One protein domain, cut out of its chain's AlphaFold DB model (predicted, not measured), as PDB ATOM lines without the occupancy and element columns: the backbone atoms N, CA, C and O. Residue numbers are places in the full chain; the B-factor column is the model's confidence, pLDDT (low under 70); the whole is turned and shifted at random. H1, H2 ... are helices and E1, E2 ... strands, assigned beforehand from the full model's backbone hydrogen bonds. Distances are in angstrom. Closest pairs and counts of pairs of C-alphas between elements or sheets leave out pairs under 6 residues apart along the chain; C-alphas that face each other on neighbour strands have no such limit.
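Overview. This is residues 48 to 113 of the 114 residues of an uncharacterized protein of Proteobacteria bacterium (UniProt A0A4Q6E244). A small, strongly twisted sheet of E2, E3 and E4 has one long strand, E4, which bends and runs on as an arm, with the long strand E1 near it and H1 packed on both towards their last residues. The short hairpin of E2 and E3 sits at the other end of E4, and residues 48 to 59, with no named element, make one end of the long axis. The printed part has 66 residues, with one named helix and four named strands in the order E1 H1 E2 E3 E4; the sheet, E2 - E3 - E4, is antiparallel, and the class is mixed. The whole is elongated, 41 by 24 by 22 A, and only just loose, close to compact, with a radius of gyration of the C-alphas of 13.2 A.

Along the chain. E4, residues 103 to 112, spans 26.1 A and ends at C-alpha 112, (-8.722, -5.467, 16.988). E3 is residues 93 to 96 and E2 is residues 86 to 88. H1, residues 72 to 80, spans 12.7 A. E1, residues 60 to 69, spans 25.4 A from C-alpha 60 at (-28.057, 0.244, 9.346).

Arrangement. E2, E3 and E4 form a meander, each strand the antiparallel neighbour of the one before. In the hairpin of E2 and E3, N 95 and O 86 are 3.2 A apart, within hydrogen-bond range. In the hairpin of E3 and E4, N 105 and O 94 are 3.0 A apart, also within range. E4 bends by 57 degrees at residue 106. H1 is on the sheet at a height of 6.1 A, over none of its strands, but only just: 2 of its C-alphas fall on E4. The closest C-alphas of H1 and E4, Glu 72 and Cys 110, are 6.4 A apart; those of E1 and H1, Tyr 67 and Ala 75, 6.1 A. E1 and E4 are near each other, with 18 pairs of C-alphas within 10 A, but E1 pairs with no named strand. In H1 every O i to N i+4 pair is within hydrogen-bond range.

Size, cuts and confidence. The two C-alphas farthest apart, Phe 52 and Arg 70, are 41.3 A apart. The printed part has no cut, and no link is long. Mean pLDDT of the printed part is 70.8; residues 51 to 57, 82 and 84 to 101 are under 70.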
ATOM      1  N   ASN A  48     -32.861   4.850  12.113       77.06
ATOM      2  CA  ASN A  48     -33.465   6.124  11.743       77.06
ATOM      3  C   ASN A  48     -34.831   6.272  12.431       77.06
ATOM      4  O   ASN A  48     -35.763   5.523  12.141       77.06
ATOM      5  N   LEU A  49     -34.958   7.252  13.326       74.19
ATOM      6  CA  LEU A  49     -36.187   7.512  14.081       74.19
ATOM      7  C   LEU A  49     -37.212   8.346  13.299       74.19
ATOM      8  O   LEU A  49     -38.377   8.395  13.682       74.19
ATOM      9  N   ASN A  50     -36.803   8.980  12.199       70.50
ATOM     10  CA  ASN A  50     -37.679   9.813  11.370       70.50
ATOM     11  C   ASN A  50     -38.408   9.019  10.280       70.50
ATOM     12  O   ASN A  50     -39.163   9.596   9.495       70.50
ATOM     13  N   SER A  51     -38.182   7.708  10.196       63.47
ATOM     14  CA  SER A  51     -38.843   6.899   9.189       63.47
ATOM     15  C   SER A  51     -40.162   6.326   9.693       63.47
ATOM     16  O   SER A  51     -40.205   5.463  10.564       63.47
ATOM     17  N   PHE A  52     -41.252   6.751   9.058       61.88
ATOM     18  CA  PHE A  52     -42.589   6.173   9.228       61.88
ATOM     19  C   PHE A  52     -42.746   4.801   8.550       61.88
ATOM     20  O   PHE A  52     -43.831   4.219   8.570       61.88
ATOM     21  N   ARG A  53     -41.689   4.274   7.910       58.53
ATOM     22  CA  ARG A  53     -41.718   2.950   7.279       58.53
ATOM     23  C   ARG A  53     -41.266   1.878   8.278       58.53
ATOM     24  O   ARG A  53     -40.154   1.981   8.789       58.53
ATOM     25  N   PRO A  54     -42.038   0.796   8.480       57.03
ATOM     26  CA  PRO A  54     -41.682  -0.291   9.401       57.03
ATOM     27  C   PRO A  54     -40.426  -1.080   8.992       57.03
ATOM     28  O   PRO A  54     -39.916  -1.866   9.780       57.03
ATOM     29  N   GLU A  55     -39.906  -0.885   7.777       55.97
ATOM     30  CA  GLU A  55     -38.641  -1.480   7.318       55.97
ATOM     31  C   GLU A  55     -37.406  -0.649   7.705       55.97
ATOM     32  O   GLU A  55     -36.303  -1.184   7.780       55.97
ATOM     33  N   ALA A  56     -37.592   0.640   7.992       55.34
ATOM     34  CA  ALA A  56     -36.523   1.588   8.311       55.34
ATOM     35  C   ALA A  56     -36.185   1.657   9.808       55.34
ATOM     36  O   ALA A  56     -35.349   2.446  10.241       55.34
ATOM     37  N   THR A  57     -36.834   0.812  10.602       61.19
ATOM     38  CA  THR A  57     -36.469   0.534  11.989       61.19
ATOM     39  C   THR A  57     -35.363  -0.520  12.099       61.19
ATOM     40  O   THR A  57     -34.945  -0.825  13.214       61.19
ATOM     41  N   LYS A  58     -34.855  -1.086  10.995       75.38
ATOM     42  CA  LYS A  58     -33.694  -1.985  11.048       75.38
ATOM     43  C   LYS A  58     -32.405  -1.183  11.295       75.38
ATOM     44  O   LYS A  58     -32.250  -0.119  10.706       75.38
ATOM     45  N   PRO A  59     -31.482  -1.683  12.138       80.12
ATOM     46  CA  PRO A  59     -30.154  -1.097  12.269       80.12
ATOM     47  C   PRO A  59     -29.396  -1.097  10.938       80.12
ATOM     48  O   PRO A  59     -29.227  -2.148  10.319       80.12
ATOM     49  N   GLU A  60     -28.894   0.062  10.532       83.44
ATOM     50  CA  GLU A  60     -28.057   0.244   9.346       83.44
ATOM     51  C   GLU A  60     -26.638   0.638   9.756       83.44
ATOM     52  O   GLU A  60     -26.435   1.294  10.780       83.44
ATOM     53  N   LEU A  61     -25.643   0.230   8.962       84.00
ATOM     54  CA  LEU A  61     -24.263   0.659   9.172       84.00
ATOM     55  C   LEU A  61     -24.157   2.150   8.842       84.00
ATOM     56  O   LEU A  61     -24.265   2.542   7.683       84.00
ATOM     57  N   PHE A  62     -23.923   2.961   9.867       80.62
ATOM     58  CA  PHE A  62     -23.786   4.407   9.745       80.62
ATOM     59  C   PHE A  62     -22.345   4.818   9.465       80.62
ATOM     60  O   PHE A  62     -22.082   5.655   8.609       80.62
ATOM     61  N   SER A  63     -21.401   4.216  10.191       82.69
ATOM     62  CA  SER A  63     -19.986   4.549  10.078       82.69
ATOM     63  C   SER A  63     -19.103   3.337  10.333       82.69
ATOM     64  O   SER A  63     -19.428   2.455  11.134       82.69
ATOM     65  N   LYS A  64     -17.972   3.305   9.632       87.19
ATOM     66  CA  LYS A  64     -16.945   2.273   9.728       87.19
ATOM     67  C   LYS A  64     -15.579   2.930   9.626       87.19
ATOM     68  O   LYS A  64     -15.241   3.494   8.589       87.19
ATOM     69  N   ALA A  65     -14.798   2.834  10.695       85.12
ATOM     70  CA  ALA A  65     -13.491   3.467  10.794       85.12
ATOM     71  C   ALA A  65     -12.479   2.536  11.467       85.12
ATOM     72  O   ALA A  65     -12.840   1.670  12.263       85.12
ATOM     73  N   THR A  66     -11.200   2.725  11.153       87.94
ATOM     74  CA  THR A  66     -10.097   2.035  11.820       87.94
ATOM     75  C   THR A  66      -9.182   3.072  12.442       87.94
ATOM     76  O   THR A  66      -8.728   3.991  11.764       87.94
ATOM     77  N   TYR A  67      -8.910   2.913  13.733       85.44
ATOM     78  CA  TYR A  67      -8.077   3.814  14.512       85.44
ATOM     79  C   TYR A  67      -6.815   3.095  14.976       85.44
ATOM     80  O   TYR A  67      -6.868   1.939  15.385       85.44
ATOM     81  N   LEU A  68      -5.685   3.798  14.939       87.00
ATOM     82  CA  LEU A  68      -4.471   3.391  15.642       87.00
ATOM     83  C   LEU A  68      -4.510   4.027  17.034       87.00
ATOM     84  O   LEU A  68      -4.361   5.244  17.165       87.00
ATOM     85  N   VAL A  69      -4.795   3.217  18.048       85.62
ATOM     86  CA  VAL A  69      -5.043   3.654  19.434       85.62
ATOM     87  C   VAL A  69      -4.438   2.671  20.426       85.62
ATOM     88  O   VAL A  69      -4.073   1.559  20.050       85.62
ATOM     89  N   ARG A  70      -4.321   3.060  21.695       82.50
ATOM     90  CA  ARG A  70      -3.769   2.177  22.734       82.50
ATOM     91  C   ARG A  70      -4.749   1.088  23.160       82.50
ATOM     92  O   ARG A  70      -4.330  -0.031  23.437       82.50
ATOM     93  N   ASP A  71      -6.035   1.420  23.192       81.94
ATOM     94  CA  ASP A  71      -7.096   0.542  23.666       81.94
ATOM     95  C   ASP A  71      -8.445   0.847  22.993       81.94
ATOM     96  O   ASP A  71      -8.614   1.833  22.268       81.94
ATOM     97  N   GLU A  72      -9.420  -0.033  23.223       78.44
ATOM     98  CA  GLU A  72     -10.772   0.098  22.676       78.44
ATOM     99  C   GLU A  72     -11.498   1.346  23.191       78.44
ATOM    100  O   GLU A  72     -12.282   1.938  22.450       78.44
ATOM    101  N   ALA A  73     -11.222   1.802  24.418       81.44
ATOM    102  CA  ALA A  73     -11.876   2.979  24.983       81.44
ATOM    103  C   ALA A  73     -11.489   4.257  24.220       81.44
ATOM    104  O   ALA A  73     -12.355   5.081  23.911       81.44
ATOM    105  N   GLU A  74     -10.218   4.397  23.836       83.25
ATOM    106  CA  GLU A  74      -9.744   5.491  22.987       83.25
ATOM    107  C   GLU A  74     -10.364   5.420  21.575       83.25
ATOM    108  O   GLU A  74     -10.762   6.451  21.023       83.25
ATOM    109  N   ALA A  75     -10.518   4.221  20.994       82.75
ATOM    110  CA  ALA A  75     -11.210   4.054  19.708       82.75
ATOM    111  C   ALA A  75     -12.690   4.463  19.779       82.75
ATOM    112  O   ALA A  75     -13.202   5.111  18.859       82.75
ATOM    113  N   ILE A  76     -13.377   4.123  20.873       80.38
ATOM    114  CA  ILE A  76     -14.769   4.514  21.119       80.38
ATOM    115  C   ILE A  76     -14.877   6.040  21.215       80.38
ATOM    116  O   ILE A  76     -15.712   6.637  20.538       80.38
ATOM    117  N   GLN A  77     -14.004   6.691  21.987       80.69
ATOM    118  CA  GLN A  77     -14.000   8.154  22.112       80.69
ATOM    119  C   GLN A  77     -13.788   8.845  20.760       80.69
ATOM    120  O   GLN A  77     -14.533   9.761  20.411       80.69
ATOM    121  N   LYS A  78     -12.822   8.377  19.958       81.06
ATOM    122  CA  LYS A  78     -12.575   8.922  18.613       81.06
ATOM    123  C   LYS A  78     -13.748   8.696  17.662       81.06
ATOM    124  O   LYS A  78     -14.047   9.581  16.866       81.06
ATOM    125  N   SER A  79     -14.447   7.568  17.790       78.44
ATOM    126  CA  SER A  79     -15.644   7.268  16.995       78.44
ATOM    127  C   SER A  79     -16.780   8.265  17.221       78.44
ATOM    128  O   SER A  79     -17.586   8.465  16.317       78.44
ATOM    129  N   PHE A  80     -16.826   8.916  18.387       74.25
ATOM    130  CA  PHE A  80     -17.849   9.906  18.729       74.25
ATOM    131  C   PHE A  80     -17.366  11.361  18.721       74.25
ATOM    132  O   PHE A  80     -18.187  12.256  18.870       74.25
ATOM    133  N   ALA A  81     -16.075  11.630  18.507       74.25
ATOM    134  CA  ALA A  81     -15.506  12.979  18.615       74.25
ATOM    135  C   ALA A  81     -16.123  14.011  17.647       74.25
ATOM    136  O   ALA A  81     -16.110  15.204  17.940       74.25
ATOM    137  N   GLY A  82     -16.665  13.562  16.511       69.62
ATOM    138  CA  GLY A  82     -17.373  14.409  15.541       69.62
ATOM    139  C   GLY A  82     -18.887  14.507  15.757       69.62
ATOM    140  O   GLY A  82     -19.559  15.187  14.990       69.62
ATOM    141  N   TYR A  83     -19.440  13.832  16.768       70.94
ATOM    142  CA  TYR A  83     -20.881  13.682  16.948       70.94
ATOM    143  C   TYR A  83     -21.334  14.183  18.320       70.94
ATOM    144  O   TYR A  83     -20.745  13.867  19.350       70.94
ATOM    145  N   ASP A  84     -22.448  14.912  18.352       63.81
ATOM    146  CA  ASP A  84     -23.077  15.323  19.608       63.81
ATOM    147  C   ASP A  84     -23.822  14.151  20.259       63.81
ATOM    148  O   ASP A  84     -25.034  13.991  20.095       63.81
ATOM    149  N   VAL A  85     -23.099  13.354  21.039       60.72
ATOM    150  CA  VAL A  85     -23.671  12.262  21.826       60.72
ATOM    151  C   VAL A  85     -24.452  12.826  23.011       60.72
ATOM    152  O   VAL A  85     -23.885  13.265  24.009       60.72
ATOM    153  N   LYS A  86     -25.783  12.794  22.924       55.78
ATOM    154  CA  LYS A  86     -26.653  12.952  24.097       55.78
ATOM    155  C   LYS A  86     -26.986  11.579  24.637       55.78
ATOM    156  O   LYS A  86     -27.533  10.800  23.871       55.78
ATOM    157  N   ILE A  87     -26.692  11.342  25.914       53.19
ATOM    158  CA  ILE A  87     -27.147  10.171  26.668       53.19
ATOM    159  C   ILE A  87     -28.508  10.518  27.272       53.19
ATOM    160  O   ILE A  87     -28.601  11.444  28.078       53.19
ATOM    161  N   SER A  88     -29.565   9.816  26.866       50.25
ATOM    162  CA  SER A  88     -30.908   9.980  27.437       50.25
ATOM    163  C   SER A  88     -31.327   8.717  28.193       50.25
ATOM    164  O   SER A  88     -31.349   7.632  27.614       50.25
ATOM    165  N   GLY A  89     -31.678   8.864  29.475       50.31
ATOM    166  CA  GLY A  89     -32.177   7.782  30.339       50.31
ATOM    167  C   GLY A  89     -31.101   6.901  30.993       50.31
ATOM    168  O   GLY A  89     -29.904   7.086  30.783       50.31
ATOM    169  N   GLU A  90     -31.544   5.928  31.796       44.91
ATOM    170  CA  GLU A  90     -30.687   4.942  32.489       44.91
ATOM    171  C   GLU A  90     -30.036   3.931  31.526       44.91
ATOM    172  O   GLU A  90     -29.078   3.247  31.880       44.91
ATOM    173  N   SER A  91     -30.518   3.866  30.281       46.03
ATOM    174  CA  SER A  91     -30.073   2.949  29.234       46.03
ATOM    175  C   SER A  91     -29.360   3.671  28.089       46.03
ATOM    176  O   SER A  91     -29.735   3.495  26.937       46.03
ATOM    177  N   GLY A  92     -28.365   4.512  28.384       47.09
ATOM    178  CA  GLY A  92     -27.283   4.844  27.444       47.09
ATOM    179  C   GLY A  92     -27.664   5.218  25.999       47.09
ATOM    180  O   GLY A  92     -26.899   4.880  25.098       47.09
ATOM    181  N   GLU A  93     -28.821   5.840  25.730       52.06
ATOM    182  CA  GLU A  93     -29.231   6.116  24.346       52.06
ATOM    183  C   GLU A  93     -28.301   7.169  23.758       52.06
ATOM    184  O   GLU A  93     -28.370   8.315  24.176       52.06
ATOM    185  N   VAL A  94     -27.446   6.796  22.803       56.06
ATOM    186  CA  VAL A  94     -26.579   7.732  22.080       56.06
ATOM    187  C   VAL A  94     -27.345   8.283  20.882       56.06
ATOM    188  O   VAL A  94     -27.700   7.548  19.957       56.06
ATOM    189  N   THR A  95     -27.599   9.590  20.894       57.41
ATOM    190  CA  THR A  95     -28.130  10.310  19.726       57.41
ATOM    191  C   THR A  95     -26.971  10.823  18.881       57.41
ATOM    192  O   THR A  95     -26.094  11.488  19.418       57.41
ATOM    193  N   ILE A  96     -26.968  10.551  17.574       60.94
ATOM    194  CA  ILE A  96     -26.004  11.137  16.631       60.94
ATOM    195  C   ILE A  96     -26.683  12.316  15.927       60.94
ATOM    196  O   ILE A  96     -27.706  12.128  15.273       60.94
ATOM    197  N   LYS A  97     -26.137  13.532  16.067       59.16
ATOM    198  CA  LYS A  97     -26.689  14.755  15.448       59.16
ATOM    199  C   LYS A  97     -26.029  15.132  14.114       59.16
ATOM    200  O   LYS A  97     -25.745  16.307  13.895       59.16
ATOM    201  N   GLU A  98     -25.759  14.185  13.226       53.72
ATOM    202  CA  GLU A  98     -25.365  14.554  11.859       53.72
ATOM    203  C   GLU A  98     -26.521  14.346  10.878       53.72
ATOM    204  O   GLU A  98     -27.033  13.241  10.709       53.72
ATOM    205  N   GLY A  99     -26.918  15.443  10.224       51.91
ATOM    206  CA  GLY A  99     -27.944  15.485   9.182       51.91
ATOM    207  C   GLY A  99     -29.349  15.886   9.667       51.91
ATOM    208  O   GLY A  99     -29.606  15.979  10.865       51.91
ATOM    209  N   PRO A 100     -30.298  16.125   8.739       52.28
ATOM    210  CA  PRO A 100     -31.691  16.474   9.053       52.28
ATOM    211  C   PRO A 100     -32.495  15.318   9.690       52.28
ATOM    212  O   PRO A 100     -33.706  15.440   9.878       52.28
ATOM    213  N   ALA A 101     -31.853  14.183   9.988       62.41
ATOM    214  CA  ALA A 101     -32.480  12.970  10.495       62.41
ATOM    215  C   ALA A 101     -32.046  12.659  11.937       62.41
ATOM    216  O   ALA A 101     -30.881  12.801  12.298       62.41
ATOM    217  N   HIS A 102     -32.997  12.224  12.768       71.31
ATOM    218  CA  HIS A 102     -32.728  11.758  14.127       71.31
ATOM    219  C   HIS A 102     -32.332  10.279  14.105       71.31
ATOM    220  O   HIS A 102     -33.135   9.424  13.730       71.31
ATOM    221  N   TYR A 103     -31.107   9.979  14.531       74.62
ATOM    222  CA  TYR A 103     -30.587   8.616  14.612       74.62
ATOM    223  C   TYR A 103     -30.386   8.180  16.063       74.62
ATOM    224  O   TYR A 103     -29.853   8.935  16.882       74.62
ATOM    225  N   ARG A 104     -30.761   6.933  16.361       75.56
ATOM    226  CA  ARG A 104     -30.428   6.234  17.608       75.56
ATOM    227  C   ARG A 104     -29.331   5.217  17.331       75.56
ATOM    228  O   ARG A 104     -29.509   4.367  16.463       75.56
ATOM    229  N   VAL A 105     -28.231   5.255  18.079       77.56
ATOM    230  CA  VAL A 105     -27.231   4.177  18.017       77.56
ATOM    231  C   VAL A 105     -27.818   2.914  18.631       77.56
ATOM    232  O   VAL A 105     -28.284   2.928  19.767       77.56
ATOM    233  N   THR A 106     -27.782   1.817  17.882       78.19
ATOM    234  CA  THR A 106     -28.274   0.510  18.339       78.19
ATOM    235  C   THR A 106     -27.142  -0.428  18.723       78.19
ATOM    236  O   THR A 106     -27.319  -1.275  19.591       78.19
ATOM    237  N   SER A 107     -25.977  -0.309  18.081       81.12
ATOM    238  CA  SER A 107     -24.780  -1.039  18.499       81.12
ATOM    239  C   SER A 107     -23.509  -0.334  18.052       81.12
ATOM    240  O   SER A 107     -23.447   0.182  16.935       81.12
ATOM    241  N   LEU A 108     -22.484  -0.415  18.892       82.88
ATOM    242  CA  LEU A 108     -21.108  -0.074  18.569       82.88
ATOM    243  C   LEU A 108     -20.262  -1.331  18.748       82.88
ATOM    244  O   LEU A 108     -20.301  -1.945  19.812       82.88
ATOM    245  N   LYS A 109     -19.510  -1.709  17.717       86.25
ATOM    246  CA  LYS A 109     -18.563  -2.825  17.783       86.25
ATOM    247  C   LYS A 109     -17.180  -2.298  17.471       86.25
ATOM    248  O   LYS A 109     -16.984  -1.811  16.365       86.25
ATOM    249  N   CYS A 110     -16.261  -2.390  18.421       84.50
ATOM    250  CA  CYS A 110     -14.853  -2.073  18.223       84.50
ATOM    251  C   CYS A 110     -14.044  -3.335  18.506       84.50
ATOM    252  O   CYS A 110     -14.173  -3.903  19.582       84.50
ATOM    253  N   GLU A 111     -13.258  -3.792  17.537       87.06
ATOM    254  CA  GLU A 111     -12.457  -5.015  17.652       87.06
ATOM    255  C   GLU A 111     -11.067  -4.782  17.059       87.06
ATOM    256  O   GLU A 111     -10.900  -3.990  16.124       87.06
ATOM    257  N   ALA A 112     -10.058  -5.488  17.573       82.38
ATOM    258  CA  ALA A 112      -8.722  -5.467  16.988       82.38
ATOM    259  C   ALA A 112      -8.766  -5.931  15.520       82.38
ATOM    260  O   ALA A 112      -9.266  -7.014  15.201       82.38
ATOM    261  N   SER A 113      -8.231  -5.108  14.622       75.94
ATOM    262  CA  SER A 113      -8.064  -5.446  13.211       75.94
ATOM    263  C   SER A 113      -7.024  -6.560  13.091       75.94
ATOM    264  O   SER A 113      -5.874  -6.367  13.487       75.94
TER     265      SER A 113